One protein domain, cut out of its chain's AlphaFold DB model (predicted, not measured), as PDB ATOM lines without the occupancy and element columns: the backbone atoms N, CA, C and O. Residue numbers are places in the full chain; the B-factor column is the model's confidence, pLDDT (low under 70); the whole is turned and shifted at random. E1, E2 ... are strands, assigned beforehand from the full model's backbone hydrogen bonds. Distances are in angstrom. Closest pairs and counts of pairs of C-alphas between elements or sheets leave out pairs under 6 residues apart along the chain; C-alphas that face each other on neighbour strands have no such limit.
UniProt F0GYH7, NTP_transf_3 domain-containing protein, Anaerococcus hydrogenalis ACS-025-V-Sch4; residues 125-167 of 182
ATOM      1  N   TYR A 125      -2.090  18.577 -53.014       94.88
ATOM      2  CA  TYR A 125      -3.225  19.440 -52.712       94.88
ATOM      3  C   TYR A 125      -2.928  20.310 -51.495       94.88
ATOM      4  O   TYR A 125      -2.222  19.881 -50.581       94.88
ATOM      5  N   ASN A 126      -3.507  21.506 -51.466       93.50
ATOM      6  CA  ASN A 126      -3.658  22.245 -50.225       93.50
ATOM      7  C   ASN A 126      -4.764  21.573 -49.405       93.50
ATOM      8  O   ASN A 126      -5.856  21.282 -49.907       93.50
ATOM      9  N   SER A 127      -4.479  21.329 -48.132       93.88
ATOM     10  CA  SER A 127      -5.425  20.692 -47.228       93.88
ATOM     11  C   SER A 127      -5.307  21.255 -45.827       93.88
ATOM     12  O   SER A 127      -4.230  21.674 -45.410       93.88
ATOM     13  N   VAL A 128      -6.420  21.227 -45.104       93.25
ATOM     14  CA  VAL A 128      -6.476  21.615 -43.693       93.25
ATOM     15  C   VAL A 128      -6.924  20.404 -42.893       93.25
ATOM     16  O   VAL A 128      -7.837  19.687 -43.298       93.25
ATOM     17  N   TRP A 129      -6.253  20.139 -41.779       94.75
ATOM     18  CA  TRP A 129      -6.671  19.079 -40.874       94.75
ATOM     19  C   TRP A 129      -7.995  19.452 -40.204       94.75
ATOM     20  O   TRP A 129      -8.132  20.561 -39.689       94.75
ATOM     21  N   THR A 130      -8.942  18.517 -40.161       94.50
ATOM     22  CA  THR A 130     -10.185  18.672 -39.400       94.50
ATOM     23  C   THR A 130     -10.400  17.497 -38.452       94.50
ATOM     24  O   THR A 130     -10.345  16.331 -38.849       94.50
ATOM     25  N   SER A 131     -10.662  17.804 -37.180       94.81
ATOM     26  CA  SER A 131     -11.113  16.840 -36.167       94.81
ATOM     27  C   SER A 131     -12.639  16.710 -36.113       94.81
ATOM     28  O   SER A 131     -13.161  15.723 -35.595       94.81
ATOM     29  N   SER A 132     -13.355  17.701 -36.643       95.38
ATOM     30  CA  SER A 132     -14.817  17.736 -36.676       95.38
ATOM     31  C   SER A 132     -15.354  16.994 -37.895       95.38
ATOM     32  O   SER A 132     -14.650  16.809 -38.888       95.38
ATOM     33  N   TYR A 133     -16.614  16.566 -37.811       95.00
ATOM     34  CA  TYR A 133     -17.289  15.962 -38.952       95.00
ATOM     35  C   TYR A 133     -17.474  16.988 -40.081       95.00
ATOM     36  O   TYR A 133     -17.815  18.142 -39.824       95.00
ATOM     37  N   THR A 134     -17.252  16.557 -41.318       93.38
ATOM     38  CA  THR A 134     -17.470  17.326 -42.545       93.38
ATOM     39  C   THR A 134     -18.018  16.406 -43.629       93.38
ATOM     40  O   THR A 134     -17.665  15.229 -43.656       93.38
ATOM     41  N   ASP A 135     -18.835  16.936 -44.538       93.06
ATOM     42  CA  ASP A 135     -19.272  16.225 -45.749       93.06
ATOM     43  C   ASP A 135     -18.251  16.347 -46.900       93.06
ATOM     44  O   ASP A 135     -18.428  15.781 -47.981       93.06
ATOM     45  N   GLU A 136     -17.158  17.080 -46.670       93.19
ATOM     46  CA  GLU A 136     -16.113  17.345 -47.656       93.19
ATOM     47  C   GLU A 136     -15.161  16.162 -47.871       93.19
ATOM     48  O   GLU A 136     -15.089  15.203 -47.098       93.19
ATOM     49  N   TRP A 137     -14.382  16.227 -48.951       93.94
ATOM     50  CA  TRP A 137     -13.424  15.172 -49.270       93.94
ATOM     51  C   TRP A 137     -12.274  15.153 -48.259       93.94
ATOM     52  O   TRP A 137     -11.577  16.155 -48.079       93.94
ATOM     53  N   LEU A 138     -12.036  13.992 -47.645       95.56
ATOM     54  CA  LEU A 138     -10.972  13.791 -46.662       95.56
ATOM     55  C   LEU A 138      -9.873  12.891 -47.213       95.56
ATOM     56  O   LEU A 138     -10.116  11.753 -47.617       95.56
ATOM     57  N   GLN A 139      -8.642  13.385 -47.184       94.81
ATOM     58  CA  GLN A 139      -7.452  12.648 -47.577       94.81
ATOM     59  C   GLN A 139      -6.824  11.952 -46.370       94.81
ATOM     60  O   GLN A 139      -6.591  12.567 -45.326       94.81
ATOM     61  N   ASN A 140      -6.468  10.682 -46.558       91.25
ATOM     62  CA  ASN A 140      -5.574   9.971 -45.654       91.25
ATOM     63  C   ASN A 140      -4.153  10.070 -46.197       91.25
ATOM     64  O   ASN A 140      -3.891   9.767 -47.368       91.25
ATOM     65  N   VAL A 141      -3.237  10.486 -45.329       93.25
ATOM     66  CA  VAL A 141      -1.846  10.751 -45.678       93.25
ATOM     67  C   VAL A 141      -0.945   9.845 -44.851       93.25
ATOM     68  O   VAL A 141      -1.079   9.774 -43.635       93.25
ATOM     69  N   LYS A 142      -0.002   9.177 -45.516       93.50
ATOM     70  CA  LYS A 142       1.074   8.408 -44.887       93.50
ATOM     71  C   LYS A 142       2.406   8.876 -45.464       93.50
ATOM     72  O   LYS A 142       2.547   8.951 -46.684       93.50
ATOM     73  N   ASP A 143       3.351   9.254 -44.606       91.94
ATOM     74  CA  ASP A 143       4.688   9.737 -44.993       91.94
ATOM     75  C   ASP A 143       4.654  10.890 -46.021       91.94
ATOM     76  O   ASP A 143       5.413  10.934 -46.997       91.94
ATOM     77  N   GLY A 144       3.699  11.812 -45.846       88.50
ATOM     78  CA  GLY A 144       3.487  12.946 -46.751       88.50
ATOM     79  C   GLY A 144       2.963  12.565 -48.142       88.50
ATOM     80  O   GLY A 144       3.103  13.348 -49.082       88.50
ATOM     81  N   LYS A 145       2.396  11.363 -48.309       92.00
ATOM     82  CA  LYS A 145       1.749  10.898 -49.542       92.00
ATOM     83  C   LYS A 145       0.281  10.595 -49.289       92.00
ATOM     84  O   LYS A 145      -0.060   9.899 -48.336       92.00
ATOM     85  N   VAL A 146      -0.574  11.066 -50.188       93.31
ATOM     86  CA  VAL A 146      -1.995  10.705 -50.200       93.31
ATOM     87  C   VAL A 146      -2.124   9.237 -50.599       93.31
ATOM     88  O   VAL A 146      -1.661   8.854 -51.676       93.31
ATOM     89  N   ILE A 147      -2.733   8.425 -49.735       93.69
ATOM     90  CA  ILE A 147      -2.956   6.989 -49.974       93.69
ATOM     91  C   ILE A 147      -4.416   6.669 -50.305       93.69
ATOM     92  O   ILE A 147      -4.687   5.718 -51.030       93.69
ATOM     93  N   SER A 148      -5.354   7.482 -49.823       92.38
ATOM     94  CA  SER A 148      -6.776   7.371 -50.142       92.38
ATOM     95  C   SER A 148      -7.475   8.713 -49.952       92.38
ATOM     96  O   SER A 148      -6.997   9.568 -49.205       92.38
ATOM     97  N   CYS A 149      -8.633   8.876 -50.587       92.50
ATOM     98  CA  CYS A 149      -9.503  10.032 -50.401       92.50
ATOM     99  C   CYS A 149     -10.945   9.547 -50.218       92.50
ATOM    100  O   CYS A 149     -11.492   8.913 -51.122       92.50
ATOM    101  N   SER A 150     -11.546   9.839 -49.065       92.38
ATOM    102  CA  SER A 150     -12.988   9.702 -48.851       92.38
ATOM    103  C   SER A 150     -13.709  10.814 -49.605       92.38
ATOM    104  O   SER A 150     -13.252  11.957 -49.593       92.38
ATOM    105  N   LYS A 151     -14.823  10.482 -50.261       90.19
ATOM    106  CA  LYS A 151     -15.671  11.438 -50.999       90.19
ATOM    107  C   LYS A 151     -17.015  11.702 -50.322       90.19
ATOM    108  O   LYS A 151     -17.814  12.464 -50.852       90.19
ATOM    109  N   THR A 152     -17.275  11.029 -49.205       91.56
ATOM    110  CA  THR A 152     -18.562  11.030 -48.497       91.56
ATOM    111  C   THR A 152     -18.456  11.702 -47.131       91.56
ATOM    112  O   THR A 152     -19.271  11.424 -46.260       91.56
ATOM    113  N   GLY A 153     -17.418  12.510 -46.906       90.56
ATOM    114  CA  GLY A 153     -17.173  13.105 -45.601       90.56
ATOM    115  C   GLY A 153     -16.479  12.191 -44.594       90.56
ATOM    116  O   GLY A 153     -15.983  11.101 -44.917       90.56
ATOM    117  N   GLY A 154     -16.417  12.683 -43.360       92.75
ATOM    118  CA  GLY A 154     -15.860  12.012 -42.190       92.75
ATOM    119  C   GLY A 154     -15.311  13.000 -41.160       92.75
ATOM    120  O   GLY A 154     -15.628  14.184 -41.181       92.75
ATOM    121  N   LYS A 155     -14.458  12.507 -40.259       93.31
ATOM    122  CA  LYS A 155     -13.726  13.292 -39.251       93.31
ATOM    123  C   LYS A 155     -12.280  12.800 -39.149       93.31
ATOM    124  O   LYS A 155     -12.002  11.680 -39.574       93.31
ATOM    125  N   ASN A 156     -11.397  13.586 -38.531       93.44
ATOM    126  CA  ASN A 156      -9.978  13.257 -38.321       93.44
ATOM    127  C   ASN A 156      -9.222  12.989 -39.633       93.44
ATOM    128  O   ASN A 156      -8.620  11.930 -39.812       93.44
ATOM    129  N   GLY A 157      -9.268  13.943 -40.561       92.81
ATOM    130  CA  GLY A 157      -8.616  13.817 -41.862       92.81
ATOM    131  C   GLY A 157      -8.182  15.153 -42.447       92.81
ATOM    132  O   GLY A 157      -8.521  16.222 -41.939       92.81
ATOM    133  N   TRP A 158      -7.430  15.088 -43.545       95.38
ATOM    134  CA  TRP A 158      -7.006  16.269 -44.294       95.38
ATOM    135  C   TRP A 158      -8.086  16.658 -45.299       95.38
ATOM    136  O   TRP A 158      -8.221  16.027 -46.348       95.38
ATOM    137  N   GLN A 159      -8.860  17.688 -44.979       95.25
ATOM    138  CA  GLN A 159      -9.887  18.214 -45.864       95.25
ATOM    139  C   GLN A 159      -9.247  18.823 -47.110       95.25
ATOM    140  O   GLN A 159      -8.371  19.687 -47.020       95.25
ATOM    141  N   LEU A 160      -9.668  18.341 -48.278       92.62
ATOM    142  CA  LEU A 160      -9.202  18.821 -49.569       92.62
ATOM    143  C   LEU A 160      -9.838  20.178 -49.876       92.62
ATOM    144  O   LEU A 160     -11.054  20.328 -49.815       92.62
ATOM    145  N   TYR A 161      -9.008  21.131 -50.283       90.25
ATOM    146  CA  TYR A 161      -9.454  22.349 -50.948       90.25
ATOM    147  C   TYR A 161      -9.007  22.297 -52.408       90.25
ATOM    148  O   TYR A 161      -8.072  21.575 -52.759       90.25
ATOM    149  N   SER A 162      -9.682  23.048 -53.276       90.19
ATOM    150  CA  SER A 162      -9.525  22.920 -54.732       90.19
ATOM    151  C   SER A 162      -8.123  23.253 -55.260       90.19
ATOM    152  O   SER A 162      -7.780  22.861 -56.375       90.19
ATOM    153  N   VAL A 163      -7.288  23.931 -54.468       96.19
ATOM    154  CA  VAL A 163      -5.932  24.333 -54.857       96.19
ATOM    155  C   VAL A 163      -4.981  23.134 -54.853       96.19
ATOM    156  O   VAL A 163      -4.745  22.502 -53.825       96.19
ATOM    157  N   SER A 164      -4.366  22.857 -56.001       96.75
ATOM    158  CA  SER A 164      -3.356  21.808 -56.165       96.75
ATOM    159  C   SER A 164      -2.211  22.252 -57.067       96.75
ATOM    160  O   SER A 164      -2.382  23.126 -57.913       96.75
ATOM    161  N   ARG A 165      -1.027  21.656 -56.898       97.44
ATOM    162  CA  ARG A 165       0.171  21.959 -57.698       97.44
ATOM    163  C   ARG A 165       0.730  20.692 -58.314       97.44
ATOM    164  O   ARG A 165       0.776  19.649 -57.662       97.44
ATOM    165  N   TRP A 166       1.198  20.787 -59.554       97.19
ATOM    166  CA  TRP A 166       1.626  19.631 -60.332       97.19
ATOM    167  C   TRP A 166       2.927  19.911 -61.063       97.19
ATOM    168  O   TRP A 166       2.962  20.688 -62.008       97.19
ATOM    169  N   ASN A 167       4.013  19.249 -60.660       96.44
ATOM    170  CA  ASN A 167       5.240  19.254 -61.447       96.44
ATOM    171  C   ASN A 167       5.109  18.379 -62.701       96.44
ATOM    172  O   ASN A 167       4.307  17.442 -62.763       96.44
TER     173      ASN A 167
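Overview. This is residues 125 to 167 of the 182 residues of the protein "NTP_transf_3 domain-containing protein" of Anaerococcus hydrogenalis ACS-025-V-Sch4 (UniProt F0GYH7). This is one strongly twisted sheet of four strands, made of two antiparallel strand pairs, E1 with E4 and E2 with E3, that are joined by a short stretch of pairing between E4 and E2. The long strand E4 bends sharply at residue 162, and its end with Asn 167 makes one tip of the longest axis; the links of residues 131 to 137 and 151 to 156 loop round at the opposite end. The printed part has 43 residues, with no named helix and four named strands, E1, E2, E3 and E4 along the chain, in the sheet order E1, E4, E2, E3; the class is all strand. It is compact, with a radius of gyration of the C-alphas of 9.9 A and spans of 32 by 21 by 15 A.

Arrangement. The inner strand E4, residues 157 to 166, and the edge strand E1, residues 125 to 130, are antiparallel neighbours, with 167 degrees between their directions. The C-alphas of Tyr 125 and Ser 164 face each other at 4.2 A; N 126 and O 163, 2.8 A apart, and N 159 and O 128, also 2.8 A apart, are within hydrogen-bond range. On the other side of E4 is its neighbour, the inner strand E2, residues 138 to 142: the C-alphas of Gln 159 and Leu 138 face each other at 4.6 A, and N 139 and O 158, 2.8 A apart, are within hydrogen-bond range. E2 and the edge strand E3, residues 145 to 150, form a hairpin with a tight link of 2 residues and 152 degrees between directions. Here N 150 and O 138 are 2.8 A apart, and N 142 and O 145 are 2.9 A apart. E1 and E3 are apart. E1 and E2 are only just apart, their closest C-alphas being 8.3 A from each other.

Along the chain. E4 is the longest strand, 21.9 A from C-alpha 157 to C-alpha 166, and it bends by 84 degrees at residue 162. It ends at C-alpha 166 (1.626, 19.631, -60.332). E1 is 15.0 A long and begins at C-alpha 125 (-3.225, 19.440, -52.712). E2 is 13.3 A long and begins at C-alpha 138 (-10.972, 13.791, -46.662). E3 is 14.8 A long.

Size, cuts and confidence. The two C-alphas farthest apart are those of Tyr 133 and Asn 167, at 32.0 A. From edge to edge of the sheet the strands' lines turn by 116 degrees, and its C-alphas lie up to 7.5 A off their best plane. The printed part has no cut, and the links E1 to E2 and E3 to E4 are short; no link is long. The mean pLDDT of the printed part is 93.5, and no printed residue is under 70.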